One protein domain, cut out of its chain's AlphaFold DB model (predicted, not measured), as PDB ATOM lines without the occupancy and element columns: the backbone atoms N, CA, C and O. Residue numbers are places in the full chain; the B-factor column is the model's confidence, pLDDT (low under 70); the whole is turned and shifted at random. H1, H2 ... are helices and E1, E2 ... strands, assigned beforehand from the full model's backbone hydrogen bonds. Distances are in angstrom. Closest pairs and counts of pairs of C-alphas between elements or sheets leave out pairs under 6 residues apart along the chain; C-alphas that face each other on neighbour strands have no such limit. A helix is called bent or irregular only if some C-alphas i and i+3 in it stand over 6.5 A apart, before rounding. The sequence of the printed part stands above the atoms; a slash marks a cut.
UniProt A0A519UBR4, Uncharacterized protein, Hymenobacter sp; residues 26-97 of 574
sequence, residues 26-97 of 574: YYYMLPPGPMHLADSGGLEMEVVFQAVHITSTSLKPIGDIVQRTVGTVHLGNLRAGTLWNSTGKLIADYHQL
ATOM      1  N   TYR A  26     175.388 202.341 221.381       92.75
ATOM      2  CA  TYR A  26     175.768 203.574 222.067       92.75
ATOM      3  C   TYR A  26     176.282 204.609 221.071       92.75
ATOM      4  O   TYR A  26     176.577 204.304 219.917       92.75
ATOM      5  N   TYR A  27     176.440 205.839 221.533       92.94
ATOM      6  CA  TYR A  27     177.052 206.918 220.773       92.94
ATOM      7  C   TYR A  27     178.532 207.044 221.118       92.94
ATOM      8  O   TYR A  27     178.886 207.369 222.248       92.94
ATOM      9  N   TYR A  28     179.398 206.807 220.138       91.31
ATOM     10  CA  TYR A  28     180.829 207.074 220.230       91.31
ATOM     11  C   TYR A  28     181.108 208.533 219.896       91.31
ATOM     12  O   TYR A  28     180.802 208.986 218.793       91.31
ATOM     13  N   MET A  29     181.681 209.269 220.846       91.12
ATOM     14  CA  MET A  29     182.020 210.669 220.625       91.12
ATOM     15  C   MET A  29     183.333 210.781 219.852       91.12
ATOM     16  O   MET A  29     184.370 210.268 220.277       91.12
ATOM     17  N   LEU A  30     183.281 211.470 218.721       89.06
ATOM     18  CA  LEU A  30     184.445 211.805 217.911       89.06
ATOM     19  C   LEU A  30     185.125 213.080 218.441       89.06
ATOM     20  O   LEU A  30     184.520 213.800 219.241       89.06
ATOM     21  N   PRO A  31     186.375 213.369 218.021       87.69
ATOM     22  CA  PRO A  31     187.006 214.666 218.261       87.69
ATOM     23  C   PRO A  31     186.044 215.833 217.978       87.69
ATOM     24  O   PRO A  31     185.441 215.850 216.903       87.69
ATOM     25  N   PRO A  32     185.871 216.783 218.920       86.94
ATOM     26  CA  PRO A  32     184.961 217.908 218.734       86.94
ATOM     27  C   PRO A  32     185.317 218.764 217.520       86.94
ATOM     28  O   PRO A  32     186.488 218.882 217.145       86.94
ATOM     29  N   GLY A  33     184.279 219.338 216.919       88.00
ATOM     30  CA  GLY A  33     184.351 220.163 215.724       88.00
ATOM     31  C   GLY A  33     184.733 221.619 216.024       88.00
ATOM     32  O   GLY A  33     185.473 221.892 216.973       88.00
ATOM     33  N   PRO A  34     184.299 222.575 215.186       89.88
ATOM     34  CA  PRO A  34     184.507 223.990 215.462       89.88
ATOM     35  C   PRO A  34     183.705 224.449 216.685       89.88
ATOM     36  O   PRO A  34     182.719 223.838 217.096       89.88
ATOM     37  N   MET A  35     184.130 225.568 217.261       87.75
ATOM     38  CA  MET A  35     183.277 226.350 218.143       87.75
ATOM     39  C   MET A  35     182.511 227.406 217.349       87.75
ATOM     40  O   MET A  35     182.982 227.876 216.310       87.75
ATOM     41  N   HIS A  36     181.372 227.808 217.907       85.69
ATOM     42  CA  HIS A  36     180.458 228.799 217.361       85.69
ATOM     43  C   HIS A  36     180.047 229.815 218.427       85.69
ATOM     44  O   HIS A  36     180.113 229.559 219.637       85.69
ATOM     45  N   LEU A  37     179.606 230.984 217.967       76.75
ATOM     46  CA  LEU A  37     178.920 231.953 218.810       76.75
ATOM     47  C   LEU A  37     177.430 231.600 218.836       76.75
ATOM     48  O   LEU A  37     176.773 231.631 217.801       76.75
ATOM     49  N   ALA A  38     176.905 231.269 220.011       75.75
ATOM     50  CA  ALA A  38     175.480 231.036 220.189       75.75
ATOM     51  C   ALA A  38     174.698 232.353 220.115       75.75
ATOM     52  O   ALA A  38     175.216 233.410 220.488       75.75
ATOM     53  N   ASP A  39     173.416 232.279 219.755       71.81
ATOM     54  CA  ASP A  39     172.506 233.437 219.714       71.81
ATOM     55  C   ASP A  39     172.403 234.160 221.069       71.81
ATOM     56  O   ASP A  39     172.181 235.368 221.140       71.81
ATOM     57  N   SER A  40     172.632 233.431 222.166       67.81
ATOM     58  CA  SER A  40     172.705 233.965 223.532       67.81
ATOM     59  C   SER A  40     173.964 234.805 223.811       67.81
ATOM     60  O   SER A  40     174.126 235.334 224.912       67.81
ATOM     61  N   GLY A  41     174.885 234.911 222.849       66.31
ATOM     62  CA  GLY A  41     176.191 235.560 222.989       66.31
ATOM     63  C   GLY A  41     177.245 234.711 223.710       66.31
ATOM     64  O   GLY A  41     178.372 235.187 223.920       66.31
ATOM     65  N   GLY A  42     176.885 233.480 224.093       71.56
ATOM     66  CA  GLY A  42     177.777 232.459 224.638       71.56
ATOM     67  C   GLY A  42     178.597 231.750 223.559       71.56
ATOM     68  O   GLY A  42     178.364 231.915 222.367       71.56
ATOM     69  N   LEU A  43     179.582 230.963 223.986       77.25
ATOM     70  CA  LEU A  43     180.393 230.126 223.101       77.25
ATOM     71  C   LEU A  43     179.936 228.676 223.251       77.25
ATOM     72  O   LEU A  43     179.783 228.185 224.376       77.25
ATOM     73  N   GLU A  44     179.755 228.001 222.124       85.56
ATOM     74  CA  GLU A  44     179.383 226.591 222.052       85.56
ATOM     75  C   GLU A  44     180.369 225.829 221.171       85.56
ATOM     76  O   GLU A  44     180.992 226.404 220.286       85.56
ATOM     77  N   MET A  45     180.539 224.539 221.433       88.12
ATOM     78  CA  MET A  45     181.385 223.633 220.662       88.12
ATOM     79  C   MET A  45     180.512 222.618 219.933       88.12
ATOM     80  O   MET A  45     179.644 222.011 220.564       88.12
ATOM     81  N   GLU A  46     180.769 222.399 218.645       91.62
ATOM     82  CA  GLU A  46     180.186 221.281 217.913       91.62
ATOM     83  C   GLU A  46     180.757 219.961 218.436       91.62
ATOM     84  O   GLU A  46     181.969 219.749 218.519       91.62
ATOM     85  N   VAL A  47     179.866 219.043 218.781       91.19
ATOM     86  CA  VAL A  47     180.197 217.688 219.196       91.19
ATOM     87  C   VAL A  47     179.550 216.708 218.239       91.19
ATOM     88  O   VAL A  47     178.380 216.838 217.869       91.19
ATOM     89  N   VAL A  48     180.336 215.714 217.843       91.62
ATOM     90  CA  VAL A  48     179.957 214.758 216.812       91.62
ATOM     91  C   VAL A  48     179.907 213.368 217.427       91.62
ATOM     92  O   VAL A  48     180.870 212.907 218.044       91.62
ATOM     93  N   PHE A  49     178.776 212.695 217.253       92.50
ATOM     94  CA  PHE A  49     178.530 211.357 217.767       92.50
ATOM     95  C   PHE A  49     178.275 210.384 216.620       92.50
ATOM     96  O   PHE A  49     177.426 210.623 215.768       92.50
ATOM     97  N   GLN A  50     178.968 209.251 216.632       92.00
ATOM     98  CA  GLN A  50     178.715 208.128 215.735       92.00
ATOM     99  C   GLN A  50     177.958 207.045 216.502       92.00
ATOM    100  O   GLN A  50     178.467 206.528 217.496       92.00
ATOM    101  N   ALA A  51     176.769 206.661 216.037       92.50
ATOM    102  CA  ALA A  51     176.093 205.483 216.573       92.50
ATOM    103  C   ALA A  51     176.935 204.229 216.285       92.50
ATOM    104  O   ALA A  51     177.314 203.981 215.132       92.50
ATOM    105  N   VAL A  52     177.237 203.455 217.326       90.62
ATOM    106  CA  VAL A  52     178.048 202.238 217.257       90.62
ATOM    107  C   VAL A  52     177.399 201.087 218.016       90.62
ATOM    108  O   VAL A  52     176.829 201.270 219.088       90.62
ATOM    109  N   HIS A  53     177.563 199.880 217.487       89.88
ATOM    110  CA  HIS A  53     177.314 198.634 218.198       89.88
ATOM    111  C   HIS A  53     178.620 198.148 218.839       89.88
ATOM    112  O   HIS A  53     179.640 197.996 218.147       89.88
ATOM    113  N   ILE A  54     178.608 197.899 220.152       85.94
ATOM    114  CA  ILE A  54     179.763 197.329 220.857       85.94
ATOM    115  C   ILE A  54     179.772 195.815 220.656       85.94
ATOM    116  O   ILE A  54     178.865 195.107 221.086       85.94
ATOM    117  N   THR A  55     180.851 195.301 220.077       79.19
ATOM    118  CA  THR A  55     181.158 193.865 220.099       79.19
ATOM    119  C   THR A  55     182.257 193.575 221.122       79.19
ATOM    120  O   THR A  55     182.883 194.489 221.655       79.19
ATOM    121  N   SER A  56     182.546 192.300 221.387       70.56
ATOM    122  CA  SER A  56     183.645 191.903 222.279       70.56
ATOM    123  C   SER A  56     185.028 192.396 221.832       70.56
ATOM    124  O   SER A  56     185.954 192.388 222.638       70.56
ATOM    125  N   THR A  57     185.189 192.790 220.564       68.44
ATOM    126  CA  THR A  57     186.496 193.087 219.956       68.44
ATOM    127  C   THR A  57     186.559 194.417 219.202       68.44
ATOM    128  O   THR A  57     187.651 194.833 218.824       68.44
ATOM    129  N   SER A  58     185.432 195.085 218.937       76.38
ATOM    130  CA  SER A  58     185.411 196.322 218.144       76.38
ATOM    131  C   SER A  58     184.140 197.159 218.330       76.38
ATOM    132  O   SER A  58     183.097 196.664 218.765       76.38
ATOM    133  N   LEU A  59     184.235 198.435 217.942       83.38
ATOM    134  CA  LEU A  59     183.108 199.355 217.780       83.38
ATOM    135  C   LEU A  59     182.722 199.386 216.297       83.38
ATOM    136  O   LEU A  59     183.535 199.797 215.466       83.38
ATOM    137  N   LYS A  60     181.510 198.937 215.956       87.06
ATOM    138  CA  LYS A  60     181.019 198.928 214.570       87.06
ATOM    139  C   LYS A  60     180.015 200.068 214.364       87.06
ATOM    140  O   LYS A  60     179.027 200.086 215.090       87.06
ATOM    141  N   PRO A  61     180.215 200.986 213.404       88.19
ATOM    142  CA  PRO A  61     179.210 201.992 213.054       88.19
ATOM    143  C   PRO A  61     177.904 201.338 212.575       88.19
ATOM    144  O   PRO A  61     177.961 200.379 211.802       88.19
ATOM    145  N   ILE A  62     176.751 201.836 213.028       89.25
ATOM    146  CA  ILE A  62     175.423 201.254 212.718       89.25
ATOM    147  C   ILE A  62     174.358 202.272 212.291       89.25
ATOM    148  O   ILE A  62     173.225 201.889 212.021       89.25
ATOM    149  N   GLY A  63     174.685 203.557 212.234       81.88
ATOM    150  CA  GLY A  63     173.703 204.585 211.905       81.88
ATOM    151  C   GLY A  63     174.347 205.917 211.577       81.88
ATOM    152  O   GLY A  63     175.571 206.013 211.448       81.88
ATOM    153  N   ASP A  64     173.500 206.931 211.468       83.62
ATOM    154  CA  ASP A  64     173.920 208.269 211.082       83.62
ATOM    155  C   ASP A  64     174.777 208.948 212.152       83.62
ATOM    156  O   ASP A  64     174.738 208.640 213.350       83.62
ATOM    157  N   ILE A  65     175.562 209.909 211.677       90.31
ATOM    158  CA  ILE A  65     176.333 210.815 212.512       90.31
ATOM    159  C   ILE A  65     175.377 211.862 213.083       90.31
ATOM    160  O   ILE A  65     174.617 212.501 212.357       90.31
ATOM    161  N   VAL A  66     175.434 212.059 214.396       92.50
ATOM    162  CA  VAL A  66     174.619 213.037 215.113       92.50
ATOM    163  C   VAL A  66     175.511 214.186 215.561       92.50
ATOM    164  O   VAL A  66     176.412 213.998 216.376       92.50
ATOM    165  N   GLN A  67     175.233 215.385 215.059       92.44
ATOM    166  CA  GLN A  67     175.883 216.619 215.497       92.44
ATOM    167  C   GLN A  67     175.019 217.342 216.534       92.44
ATOM    168  O   GLN A  67     173.789 217.407 216.416       92.44
ATOM    169  N   ARG A  68     175.654 217.868 217.580       92.56
ATOM    170  CA  ARG A  68     175.041 218.719 218.612       92.56
ATOM    171  C   ARG A  68     175.992 219.856 218.957       92.56
ATOM    172  O   ARG A  68     177.174 219.777 218.646       92.56
ATOM    173  N   THR A  69     175.497 220.874 219.647       90.94
ATOM    174  CA  THR A  69     176.338 221.910 220.248       90.94
ATOM    175  C   THR A  69     176.302 221.808 221.766       90.94
ATOM    176  O   THR A  69     175.321 221.350 222.358       90.94
ATOM    177  N   VAL A  70     177.409 222.173 222.409       87.56
ATOM    178  CA  VAL A  70     177.545 222.144 223.866       87.56
ATOM    179  C   VAL A  70     178.223 223.422 224.349       87.56
ATOM    180  O   VAL A  70     179.288 223.791 223.859       87.56
ATOM    181  N   GLY A  71     177.637 224.077 225.353       83.25
ATOM    182  CA  GLY A  71     178.194 225.290 225.957       83.25
ATOM    183  C   GLY A  71     179.564 225.090 226.612       83.25
ATOM    184  O   GLY A  71     179.881 224.014 227.134       83.25
ATOM    185  N   THR A  72     180.363 226.162 226.654       76.44
ATOM    186  CA  THR A  72     181.748 226.148 227.169       76.44
ATOM    187  C   THR A  72     181.913 225.565 228.570       76.44
ATOM    188  O   THR A  72     182.968 225.029 228.896       76.44
ATOM    189  N   VAL A  73     180.882 225.633 229.413       75.62
ATOM    190  CA  VAL A  73     180.917 225.096 230.781       75.62
ATOM    191  C   VAL A  73     181.092 223.572 230.825       75.62
ATOM    192  O   VAL A  73     181.545 223.047 231.839       75.62
ATOM    193  N   HIS A  74     180.794 222.857 229.738       80.06
ATOM    194  CA  HIS A  74     180.903 221.398 229.676       80.06
ATOM    195  C   HIS A  74     182.118 220.899 228.883       80.06
ATOM    196  O   HIS A  74     182.283 219.687 228.768       80.06
ATOM    197  N   LEU A  75     182.994 221.773 228.365       78.12
ATOM    198  CA  LEU A  75     184.116 221.344 227.509       78.12
ATOM    199  C   LEU A  75     185.065 220.355 228.197       78.12
ATOM    200  O   LEU A  75     185.558 219.439 227.551       78.12
ATOM    201  N   GLY A  76     185.280 220.476 229.511       77.94
ATOM    202  CA  GLY A  76     186.091 219.513 230.271       77.94
ATOM    203  C   GLY A  76     185.518 218.084 230.272       77.94
ATOM    204  O   GLY A  76     186.263 217.111 230.414       77.94
ATOM    205  N   ASN A  77     184.205 217.947 230.054       80.75
ATOM    206  CA  ASN A  77     183.508 216.661 229.973       80.75
ATOM    207  C   ASN A  77     183.531 216.066 228.557       80.75
ATOM    208  O   ASN A  77     183.255 214.878 228.396       80.75
ATOM    209  N   LEU A  78     183.855 216.868 227.537       84.81
ATOM    210  CA  LEU A  78     183.922 216.423 226.149       84.81
ATOM    211  C   LEU A  78     185.222 215.662 225.915       84.81
ATOM    212  O   LEU A  78     186.217 216.238 225.508       84.81
ATOM    213  N   ARG A  79     185.226 214.360 226.185       86.38
ATOM    214  CA  ARG A  79     186.386 213.489 225.951       86.38
ATOM    215  C   ARG A  79     186.159 212.639 224.713       86.38
ATOM    216  O   ARG A  79     185.346 211.714 224.766       86.38
ATOM    217  N   ALA A  80     186.809 212.944 223.597       87.31
ATOM    218  CA  ALA A  80     186.664 212.094 222.421       87.31
ATOM    219  C   ALA A  80     187.119 210.654 222.711       87.31
ATOM    220  O   ALA A  80     187.898 210.388 223.627       87.31
ATOM    221  N   GLY A  81     186.530 209.694 222.004       85.81
ATOM    222  CA  GLY A  81     186.769 208.280 222.264       85.81
ATOM    223  C   GLY A  81     185.914 207.648 223.373       85.81
ATOM    224  O   GLY A  81     186.192 206.521 223.777       85.81
ATOM    225  N   THR A  82     184.901 208.353 223.883       88.44
ATOM    226  CA  THR A  82     183.987 207.883 224.942       88.44
ATOM    227  C   THR A  82     182.641 207.406 224.386       88.44
ATOM    228  O   THR A  82     182.235 207.817 223.297       88.44
ATOM    229  N   LEU A  83     181.933 206.548 225.134       90.56
ATOM    230  CA  LEU A  83     180.585 206.075 224.799       90.56
ATOM    231  C   LEU A  83     179.510 206.716 225.666       90.56
ATOM    232  O   LEU A  83     179.617 206.739 226.891       90.56
ATOM    233  N   TRP A  84     178.429 207.128 225.021       92.00
ATOM    234  CA  TRP A  84     177.298 207.830 225.617       92.00
ATOM    235  C   TRP A  84     175.992 207.123 225.268       92.00
ATOM    236  O   TRP A  84     175.868 206.516 224.204       92.00
ATOM    237  N   ASN A  85     175.002 207.193 226.151       91.25
ATOM    238  CA  ASN A  85     173.640 206.761 225.828       91.25
ATOM    239  C   ASN A  85     172.797 207.924 225.262       91.25
ATOM    240  O   ASN A  85     173.250 209.069 225.198       91.25
ATOM    241  N   SER A  86     171.547 207.636 224.891       91.06
ATOM    242  CA  SER A  86     170.596 208.623 224.354       91.06
ATOM    243  C   SER A  86     170.324 209.801 225.303       91.06
ATOM    244  O   SER A  86     170.111 210.929 224.861       91.06
ATOM    245  N   THR A  87     170.407 209.569 226.618       88.69
ATOM    246  CA  THR A  87     170.188 210.590 227.655       88.69
ATOM    247  C   THR A  87     171.415 211.472 227.914       88.69
ATOM    248  O   THR A  87     171.429 212.207 228.900       88.69
ATOM    249  N   GLY A  88     172.487 211.341 227.125       87.31
ATOM    250  CA  GLY A  88     173.723 212.102 227.320       87.31
ATOM    251  C   GLY A  88     174.531 211.675 228.549       87.31
ATOM    252  O   GLY A  88     175.362 212.439 229.035       87.31
ATOM    253  N   LYS A  89     174.311 210.466 229.080       89.62
ATOM    254  CA  LYS A  89     175.088 209.893 230.187       89.62
ATOM    255  C   LYS A  89     176.276 209.104 229.643       89.62
ATOM    256  O   LYS A  89     176.112 208.247 228.773       89.62
ATOM    257  N   LEU A  90     177.455 209.358 230.207       88.38
ATOM    258  CA  LEU A  90     178.665 208.592 229.927       88.38
ATOM    259  C   LEU A  90     178.506 207.131 230.392       88.38
ATOM    260  O   LEU A  90     178.162 206.872 231.548       88.38
ATOM    261  N   ILE A  91     178.763 206.188 229.487       88.94
ATOM    262  CA  ILE A  91     178.665 204.739 229.712       88.94
ATOM    263  C   ILE A  91     180.042 204.108 229.890       88.94
ATOM    264  O   ILE A  91     180.228 203.296 230.794       88.94
ATOM    265  N   ALA A  92     180.992 204.474 229.032       85.88
ATOM    266  CA  ALA A  92     182.352 203.956 229.064       85.88
ATOM    267  C   ALA A  92     183.331 205.002 228.531       85.88
ATOM    268  O   ALA A  92     182.972 205.845 227.703       85.88
ATOM    269  N   ASP A  93     184.577 204.924 228.982       78.94
ATOM    270  CA  ASP A  93     185.668 205.756 228.490       78.94
ATOM    271  C   ASP A  93     186.671 204.975 227.637       78.94
ATOM    272  O   ASP A  93     186.613 203.750 227.529       78.94
ATOM    273  N   TYR A  94     187.602 205.694 227.007       71.56
ATOM    274  CA  TYR A  94     188.568 205.092 226.092       71.56
ATOM    275  C   TYR A  94     189.380 203.957 226.741       71.56
ATOM    276  O   TYR A  94     189.620 202.935 226.098       71.56
ATOM    277  N   HIS A  95     189.759 204.097 228.020       68.25
ATOM    278  CA  HIS A  95     190.507 203.075 228.763       68.25
ATOM    279  C   HIS A  95     189.767 201.742 228.832       68.25
ATOM    280  O   HIS A  95     190.387 200.682 228.795       68.25
ATOM    281  N   GLN A  96     188.444 201.798 228.952       69.81
ATOM    282  CA  GLN A  96     187.593 200.615 229.027       69.81
ATOM    283  C   GLN A  96     187.299 200.017 227.647       69.81
ATOM    284  O   GLN A  96     186.932 198.846 227.553       69.81
ATOM    285  N   LEU A  97     187.439 200.814 226.585       68.25
ATOM    286  CA  LEU A  97     187.029 200.455 225.228       68.25
ATOM    287  C   LEU A  97     188.161 199.893 224.376       68.25
ATOM    288  O   LEU A  97     187.903 199.058 223.508       68.25
TER     289      LEU A  97
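This is residues 26 to 97 of the 574 residues of an uncharacterized protein of Hymenobacter sp (UniProt A0A519UBR4). A long, strongly twisted hairpin of two strands, E3 and E4, makes the length of this domain; the short strands E1 and E2 lie along the other side of E3, and after the small helix H1 the chain folds back toward E1, where residues 83 to 84 and then E5 extend the pairing strand by strand. The short helix H2 follows E5 at the end of the printed part. The printed part has 72 residues with five named strands and two named helices, in the order E1 E2 E3 E4 H1 E5 H2, and its class is mixed, helices and strands. The sheet of E1 to E4 is branched and antiparallel. The whole is only just compact, close to loose, with a radius of gyration of the C-alphas of 12.9 A, and elongated, spanning 44 by 24 by 20 A.

Find C-alpha 43 at (180.393, 230.126, 223.101); from there E3, residues 43 to 54, runs 32.9 A to C-alpha 54 at (179.763, 197.329, 220.857). E4, residues 59 to 71, returns over 27.6 A and bends by 98 degrees at residue 62. Before them look for E1, residues 26 to 29, 9.6 A long, and E2, residues 35 to 37. After them come H1, residues 72 to 77, 10.0 A long, E5, residues 90 to 92, and H2, residues 94 to 97, ending at C-alpha 97 at (187.029, 200.455, 225.228). H1 is irregular: C-alphas 73 and 76 are 7.6 A apart.

Start at E3, which has three neighbours. E4 is beside its residues 44 to 54 on one side, antiparallel at 162 degrees; look at N 47 and O 68, 2.8 A apart. On the other side are E2, with N 36 and O 44 2.8 A apart, and E1, with N 28 and O 50 2.8 A apart, both antiparallel to E3. E2, E3 and E4 form a meander, each strand the antiparallel neighbour of the one before. Residues 83 to 84 pair antiparallel with residues 27 to 28 of E1 and with E5, which pairs with no named strand. H1 only grazes the sheet with residues 72 to 75; the C-alphas of Glu 44 and Thr 72, the closest of E3 and H1, are 5.7 A apart. In H1, 0 of 2 O i to N i+4 pairs and 2 of 3 O i to N i+3 pairs are within hydrogen-bond range; H2 is too short for an O i to N i+4 pair. E5 and H2 meet only through their link, and H2 is not on the sheet.

The two C-alphas farthest apart, those of Gly 41 and Ser 56, are 44.3 A apart. The printed part has no cut. The link from H1 to E5, residues 78 to 89, is long; the other links are tight. Mean pLDDT of the printed part is 84.3, and residues 40 to 41, 57 and 95 to 97 are under 70 in this model.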